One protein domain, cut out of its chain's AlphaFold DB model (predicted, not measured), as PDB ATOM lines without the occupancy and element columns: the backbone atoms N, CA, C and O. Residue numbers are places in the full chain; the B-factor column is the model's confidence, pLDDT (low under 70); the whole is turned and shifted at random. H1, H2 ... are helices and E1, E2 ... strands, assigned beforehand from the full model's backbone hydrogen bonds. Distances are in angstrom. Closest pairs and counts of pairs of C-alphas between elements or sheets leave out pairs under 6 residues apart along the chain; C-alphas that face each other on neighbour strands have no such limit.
ATOM      1  N   THR A  29     100.377 109.291 166.377       93.25
ATOM      2  CA  THR A  29     101.822 109.483 166.247       93.25
ATOM      3  C   THR A  29     102.481 109.317 167.607       93.25
ATOM      4  O   THR A  29     102.046 109.917 168.586       93.25
ATOM      5  N   TYR A  30     103.551 108.532 167.655       92.50
ATOM      6  CA  TYR A  30     104.298 108.230 168.865       92.50
ATOM      7  C   TYR A  30     105.759 108.634 168.685       92.50
ATOM      8  O   TYR A  30     106.452 108.115 167.810       92.50
ATOM      9  N   ALA A  31     106.231 109.545 169.534       94.44
ATOM     10  CA  ALA A  31     107.650 109.865 169.627       94.44
ATOM     11  C   ALA A  31     108.373 108.752 170.394       94.44
ATOM     12  O   ALA A  31     107.988 108.413 171.521       94.44
ATOM     13  N   LEU A  32     109.417 108.193 169.792       92.81
ATOM     14  CA  LEU A  32     110.217 107.121 170.368       92.81
ATOM     15  C   LEU A  32     111.444 107.680 171.101       92.81
ATOM     16  O   LEU A  32     111.872 108.821 170.887       92.81
ATOM     17  N   LYS A  33     111.991 106.892 172.030       92.69
ATOM     18  CA  LYS A  33     113.164 107.279 172.832       92.69
ATOM     19  C   LYS A  33     114.441 107.416 172.008       92.69
ATOM     20  O   LYS A  33     115.272 108.255 172.332       92.69
ATOM     21  N   ASP A  34     114.569 106.635 170.943       88.44
ATOM     22  CA  ASP A  34     115.677 106.699 169.983       88.44
ATOM     23  C   ASP A  34     115.620 107.940 169.067       88.44
ATOM     24  O   ASP A  34     116.503 108.138 168.237       88.44
ATOM     25  N   GLY A  35     114.599 108.791 169.221       91.19
ATOM     26  CA  GLY A  35     114.386 109.985 168.404       91.19
ATOM     27  C   GLY A  35     113.595 109.723 167.122       91.19
ATOM     28  O   GLY A  35     113.256 110.676 166.424       91.19
ATOM     29  N   ALA A  36     113.254 108.468 166.826       92.19
ATOM     30  CA  ALA A  36     112.379 108.127 165.719       92.19
ATOM     31  C   ALA A  36     110.907 108.434 166.037       92.19
ATOM     32  O   ALA A  36     110.498 108.655 167.181       92.19
ATOM     33  N   THR A  37     110.083 108.431 164.996       94.44
ATOM     34  CA  THR A  37     108.638 108.638 165.090       94.44
ATOM     35  C   THR A  37     107.903 107.444 164.505       94.44
ATOM     36  O   THR A  37     108.139 107.066 163.357       94.44
ATOM     37  N   LEU A  38     106.980 106.868 165.274       90.94
ATOM     38  CA  LEU A  38     106.079 105.812 164.826       90.94
ATOM     39  C   LEU A  38     104.701 106.399 164.505       90.94
ATOM     40  O   LEU A  38     104.059 106.999 165.362       90.94
ATOM     41  N   TYR A  39     104.225 106.178 163.285       90.62
ATOM     42  CA  TYR A  39     102.868 106.497 162.859       90.62
ATOM     43  C   TYR A  39     102.020 105.226 162.797       90.62
ATOM     44  O   TYR A  39     102.383 104.269 162.110       90.62
ATOM     45  N   VAL A  40     100.878 105.243 163.481       88.06
ATOM     46  CA  VAL A  40      99.886 104.166 163.510       88.06
ATOM     47  C   VAL A  40      98.619 104.654 162.814       88.06
ATOM     48  O   VAL A  40      97.960 105.591 163.261       88.06
ATOM     49  N   ALA A  41      98.267 104.019 161.703       84.69
ATOM     50  CA  ALA A  41      97.055 104.311 160.951       84.69
ATOM     51  C   ALA A  41      95.828 103.605 161.553       84.69
ATOM     52  O   ALA A  41      95.944 102.578 162.221       84.69
ATOM     53  N   SER A  42      94.625 104.093 161.236       81.06
ATOM     54  CA  SER A  42      93.356 103.528 161.733       81.06
ATOM     55  C   SER A  42      93.111 102.066 161.349       81.06
ATOM     56  O   SER A  42      92.317 101.385 161.985       81.06
ATOM     57  N   ASN A  43      93.799 101.565 160.321       75.06
ATOM     58  CA  ASN A  43      93.752 100.163 159.898       75.06
ATOM     59  C   ASN A  43      94.784  99.266 160.620       75.06
ATOM     60  O   ASN A  43      94.961  98.105 160.236       75.06
ATOM     61  N   GLY A  44      95.492  99.801 161.621       75.81
ATOM     62  CA  GLY A  44      96.579  99.133 162.341       75.81
ATOM     63  C   GLY A  44      97.913  99.123 161.592       75.81
ATOM     64  O   GLY A  44      98.862  98.497 162.053       75.81
ATOM     65  N   GLY A  45      97.996  99.788 160.435       78.94
ATOM     66  CA  GLY A  45      99.230  99.938 159.677       78.94
ATOM     67  C   GLY A  45     100.248 100.790 160.434       78.94
ATOM     68  O   GLY A  45      99.897 101.862 160.918       78.94
ATOM     69  N   MET A  46     101.502 100.354 160.500       84.50
ATOM     70  CA  MET A  46     102.573 101.062 161.203       84.50
ATOM     71  C   MET A  46     103.680 101.493 160.240       84.50
ATOM     72  O   MET A  46     104.034 100.757 159.317       84.50
ATOM     73  N   ARG A  47     104.209 102.704 160.432       87.69
ATOM     74  CA  ARG A  47     105.368 103.236 159.701       87.69
ATOM     75  C   ARG A  47     106.279 103.977 160.663       87.69
ATOM     76  O   ARG A  47     105.795 104.809 161.423       87.69
ATOM     77  N   MET A  48     107.576 103.720 160.584       89.75
ATOM     78  CA  MET A  48     108.578 104.382 161.412       89.75
ATOM     79  C   MET A  48     109.442 105.307 160.558       89.75
ATOM     80  O   MET A  48     109.771 104.979 159.415       89.75
ATOM     81  N   PHE A  49     109.800 106.457 161.113       91.62
ATOM     82  CA  PHE A  49     110.669 107.447 160.486       91.62
ATOM     83  C   PHE A  49     111.798 107.834 161.437       91.62
ATOM     84  O   PHE A  49     111.561 107.966 162.636       91.62
ATOM     85  N   THR A  50     113.010 108.027 160.918       91.75
ATOM     86  CA  THR A  50     114.128 108.605 161.675       91.75
ATOM     87  C   THR A  50     113.829 110.056 162.060       91.75
ATOM     88  O   THR A  50     112.906 110.675 161.525       91.75
ATOM     89  N   ALA A  51     114.641 110.621 162.955       89.44
ATOM     90  CA  ALA A  51     114.578 112.043 163.296       89.44
ATOM     91  C   ALA A  51     114.732 112.957 162.060       89.44
ATOM     92  O   ALA A  51     114.098 114.004 161.989       89.44
ATOM     93  N   ASP A  52     115.502 112.516 161.062       90.56
ATOM     94  CA  ASP A  52     115.733 113.233 159.799       90.56
ATOM     95  C   ASP A  52     114.610 113.027 158.761       90.56
ATOM     96  O   ASP A  52     114.685 113.525 157.640       90.56
ATOM     97  N   GLY A  53     113.561 112.272 159.104       87.44
ATOM     98  CA  GLY A  53     112.403 112.033 158.239       87.44
ATOM     99  C   GLY A  53     112.558 110.884 157.238       87.44
ATOM    100  O   GLY A  53     111.678 110.680 156.400       87.44
ATOM    101  N   HIS A  54     113.629 110.089 157.319       89.38
ATOM    102  CA  HIS A  54     113.792 108.907 156.471       89.38
ATOM    103  C   HIS A  54     112.943 107.744 156.979       89.38
ATOM    104  O   HIS A  54     112.898 107.469 158.176       89.38
ATOM    105  N   ARG A  55     112.281 107.024 156.070       85.19
ATOM    106  CA  ARG A  55     111.488 105.845 156.437       85.19
ATOM    107  C   ARG A  55     112.401 104.694 156.862       85.19
ATOM    108  O   ARG A  55     113.346 104.368 156.152       85.19
ATOM    109  N   LEU A  56     112.062 104.057 157.980       83.69
ATOM    110  CA  LEU A  56     112.694 102.832 158.458       83.69
ATOM    111  C   LEU A  56     111.799 101.623 158.186       83.69
ATOM    112  O   LEU A  56     110.585 101.665 158.415       83.69
ATOM    113  N   ASP A  57     112.417 100.535 157.732       79.94
ATOM    114  CA  ASP A  57     111.772  99.228 157.696       79.94
ATOM    115  C   ASP A  57     111.735  98.633 159.102       79.94
ATOM    116  O   ASP A  57     112.757  98.441 159.766       79.94
ATOM    117  N   MET A  58     110.520  98.349 159.561       75.94
ATOM    118  CA  MET A  58     110.270  97.790 160.880       75.94
ATOM    119  C   MET A  58     110.279  96.268 160.786       75.94
ATOM    120  O   MET A  58     109.366  95.678 160.217       75.94
ATOM    121  N   LYS A  59     111.299  95.627 161.361       75.31
ATOM    122  CA  LYS A  59     111.341  94.162 161.463       75.31
ATOM    123  C   LYS A  59     110.346  93.661 162.509       75.31
ATOM    124  O   LYS A  59     110.084  94.337 163.506       75.31
ATOM    125  N   ASP A  60     109.831  92.452 162.301       78.00
ATOM    126  CA  ASP A  60     108.958  91.803 163.276       78.00
ATOM    127  C   ASP A  60     109.661  91.591 164.624       78.00
ATOM    128  O   ASP A  60     110.865  91.334 164.681       78.00
ATOM    129  N   GLY A  61     108.915  91.715 165.721       74.56
ATOM    130  CA  GLY A  61     109.436  91.523 167.077       74.56
ATOM    131  C   GLY A  61     110.313  92.663 167.609       74.56
ATOM    132  O   GLY A  61     110.768  92.592 168.753       74.56
ATOM    133  N   VAL A  62     110.534  93.732 166.835       79.56
ATOM    134  CA  VAL A  62     111.275  94.909 167.308       79.56
ATOM    135  C   VAL A  62     110.468  95.627 168.389       79.56
ATOM    136  O   VAL A  62     109.312  96.003 168.178       79.56
ATOM    137  N   ARG A  63     111.097  95.822 169.556       83.12
ATOM    138  CA  ARG A  63     110.552  96.610 170.667       83.12
ATOM    139  C   ARG A  63     110.881  98.082 170.439       83.12
ATOM    140  O   ARG A  63     112.047  98.441 170.321       83.12
ATOM    141  N   MET A  64     109.853  98.913 170.420       86.12
ATOM    142  CA  MET A  64     109.943 100.363 170.304       86.12
ATOM    143  C   MET A  64     109.404 100.974 171.586       86.12
ATOM    144  O   MET A  64     108.264 100.718 171.969       86.12
ATOM    145  N   GLU A  65     110.218 101.775 172.260       89.00
ATOM    146  CA  GLU A  65     109.801 102.445 173.485       89.00
ATOM    147  C   GLU A  65     109.465 103.905 173.191       89.00
ATOM    148  O   GLU A  65     110.289 104.656 172.663       89.00
ATOM    149  N   THR A  66     108.241 104.307 173.520       88.44
ATOM    150  CA  THR A  66     107.806 105.697 173.415       88.44
ATOM    151  C   THR A  66     108.453 106.536 174.513       88.44
ATOM    152  O   THR A  66     108.851 106.028 175.564       88.44
ATOM    153  N   ARG A  67     108.531 107.853 174.303       90.31
ATOM    154  CA  ARG A  67     109.019 108.785 175.335       90.31
ATOM    155  C   ARG A  67     108.210 108.716 176.631       90.31
ATOM    156  O   ARG A  67     108.787 108.859 177.702       90.31
ATOM    157  N   ASP A  68     106.926 108.392 176.526       84.62
ATOM    158  CA  ASP A  68     106.018 108.221 177.665       84.62
ATOM    159  C   ASP A  68     106.192 106.867 178.386       84.62
ATOM    160  O   ASP A  68     105.416 106.533 179.278       84.62
ATOM    161  N   GLY A  69     107.175 106.051 177.982       82.75
ATOM    162  CA  GLY A  69     107.495 104.764 178.607       82.75
ATOM    163  C   GLY A  69     106.617 103.593 178.159       82.75
ATOM    164  O   GLY A  69     106.679 102.518 178.755       82.75
ATOM    165  N   LYS A  70     105.796 103.756 177.113       84.56
ATOM    166  CA  LYS A  70     105.021 102.644 176.541       84.56
ATOM    167  C   LYS A  70     105.903 101.838 175.599       84.56
ATOM    168  O   LYS A  70     106.631 102.402 174.790       84.56
ATOM    169  N   VAL A  71     105.791 100.515 175.654       84.38
ATOM    170  CA  VAL A  71     106.498  99.621 174.732       84.38
ATOM    171  C   VAL A  71     105.522  99.117 173.678       84.38
ATOM    172  O   VAL A  71     104.519  98.488 174.004       84.38
ATOM    173  N   ILE A  72     105.839  99.379 172.416       83.50
ATOM    174  CA  ILE A  72     105.117  98.889 171.244       83.50
ATOM    175  C   ILE A  72     106.001  97.848 170.567       83.50
ATOM    176  O   ILE A  72     107.197  98.063 170.386       83.50
ATOM    177  N   VAL A  73     105.427  96.706 170.200       81.00
ATOM    178  CA  VAL A  73     106.152  95.641 169.501       81.00
ATOM    179  C   VAL A  73     105.530  95.451 168.128       81.00
ATOM    180  O   VAL A  73     104.316  95.279 168.019       81.00
ATOM    181  N   MET A  74     106.360  95.492 167.084       78.12
ATOM    182  CA  MET A  74     105.938  95.115 165.734       78.12
ATOM    183  C   MET A  74     105.537  93.637 165.753       78.12
ATOM    184  O   MET A  74     106.313  92.806 166.225       78.12
ATOM    185  N   LYS A  75     104.329  93.319 165.283       71.88
ATOM    186  CA  LYS A  75     103.846  91.939 165.196       71.88
ATOM    187  C   LYS A  75     103.295  91.651 163.804       71.88
ATOM    188  O   LYS A  75     102.478  92.418 163.298       71.88
ATOM    189  N   GLU A  76     103.713  90.522 163.243       63.78
ATOM    190  CA  GLU A  76     103.332  90.019 161.924       63.78
ATOM    191  C   GLU A  76     103.588  90.992 160.774       63.78
ATOM    192  O   GLU A  76     102.761  91.031 159.862       63.78
ATOM    193  N   ASP A  77     104.683  91.766 160.856       61.25
ATOM    194  CA  ASP A  77     105.269  92.574 159.773       61.25
ATOM    195  C   ASP A  77     104.253  92.844 158.654       61.25
ATOM    196  O   ASP A  77     104.147  92.045 157.732       61.25
ATOM    197  N   LEU A  78     103.385  93.854 158.833       57.06
ATOM    198  CA  LEU A  78     102.074  94.010 158.161       57.06
ATOM    199  C   LEU A  78     102.045  93.666 156.659       57.06
ATOM    200  O   LEU A  78     101.022  93.189 156.164       57.06
ATOM    201  N   ASN A  79     103.168  93.845 155.963       55.84
ATOM    202  CA  ASN A  79     103.408  93.363 154.604       55.84
ATOM    203  C   ASN A  79     103.085  91.859 154.425       55.84
ATOM    204  O   ASN A  79     102.404  91.481 153.475       55.84
ATOM    205  N   TRP A  80     103.502  90.994 155.351       50.72
ATOM    206  CA  TRP A  80     103.215  89.556 155.368       50.72
ATOM    207  C   TRP A  80     101.766  89.231 155.708       50.72
ATOM    208  O   TRP A  80     101.242  88.218 155.237       50.72
ATOM    209  N   ARG A  81     101.092  90.050 156.523       60.66
ATOM    210  CA  ARG A  81      99.659  89.865 156.793       60.66
ATOM    211  C   ARG A  81      98.840  90.122 155.532       60.66
ATOM    212  O   ARG A  81      97.979  89.309 155.207       60.66
ATOM    213  N   ASP A  82      99.147  91.190 154.802       64.50
ATOM    214  CA  ASP A  82      98.459  91.517 153.551       64.50
ATOM    215  C   ASP A  82      98.824  90.533 152.428       64.50
ATOM    216  O   ASP A  82      97.931  90.057 151.730       64.50
ATOM    217  N   LEU A  83     100.087  90.100 152.325       54.84
ATOM    218  CA  LEU A  83     100.487  89.047 151.386       54.84
ATOM    219  C   LEU A  83      99.791  87.708 151.681       54.84
ATOM    220  O   LEU A  83      99.299  87.066 150.759       54.84
ATOM    221  N   ARG A  84      99.689  87.286 152.950       60.16
ATOM    222  CA  ARG A  84      98.966  86.054 153.326       60.16
ATOM    223  C   ARG A  84      97.461  86.170 153.107       60.16
ATOM    224  O   ARG A  84      96.824  85.193 152.728       60.16
ATOM    225  N   ARG A  85      96.883  87.344 153.365       64.75
ATOM    226  CA  ARG A  85      95.435  87.566 153.273       64.75
ATOM    227  C   ARG A  85      94.953  87.774 151.840       64.75
ATOM    228  O   ARG A  85      93.857  87.338 151.510       64.75
ATOM    229  N   PHE A  86      95.745  88.448 151.012       69.81
ATOM    230  CA  PHE A  86      95.337  88.878 149.675       69.81
ATOM    231  C   PHE A  86      96.189  88.280 148.551       69.81
ATOM    232  O   PHE A  86      95.872  88.483 147.382       69.81
ATOM    233  N   GLY A  87      97.271  87.561 148.866       63.84
ATOM    234  CA  GLY A  87      98.209  87.027 147.871       63.84
ATOM    235  C   GLY A  87      99.032  88.105 147.158       63.84
ATOM    236  O   GLY A  87      99.758  87.803 146.217       63.84
TER     237      GLY A  87
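This is residues 29 to 87 of the 94 residues of an uncharacterized protein of Betaproteobacteria bacterium (UniProt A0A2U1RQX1). A small sheet of three strands, E1, E2 and E3, and a separate two-strand hairpin, E4 and E5, joined by a long loop, make the body, and residues 80 to 87, mostly of helix H1, stick out at one end. The printed part has 59 residues, with five named strands and then one named helix along the chain; under half of the residues are in named elements, and the class is mixed. Both sheets are antiparallel, the larger in the order E1, E2, E3. The whole is compact, with a radius of gyration of the C-alphas of 11.9 A, but elongated, spanning 36 by 22 by 20 A.

E2, residues 37 to 40, is 10.0 A long, and E3, residues 46 to 49, is 10.3 A. E1 is residues 29 to 31, beginning at C-alpha 29 (101.822, 109.483, 166.247). E4 is residues 63 to 65 and E5 residues 71 to 73. H1, residues 78 to 86, is 12.0 A long and ends at C-alpha 86 (95.337, 88.878, 149.675).

E1, E2 and E3 form a meander, each strand the antiparallel neighbour of the one before. N 30 and O 38 are 2.8 A apart, and N 39 and O 47 are 2.8 A apart, both within hydrogen-bond range. In the hairpin E4 and E5, N 64 and O 72 are 2.8 A apart, also within range. E4 and E5 are both apart from E1, E2 and E3. H1 is not on the larger sheet; its closest C-alpha to E3 is that of Leu 78, 7.7 A from that of Met 46. In H1 every O i to N i+4 pair is within hydrogen-bond range.

The printed part has no cut. The link from E3 to E4, residues 50 to 62, is long. Residues 76 to 87 have pLDDT under 70.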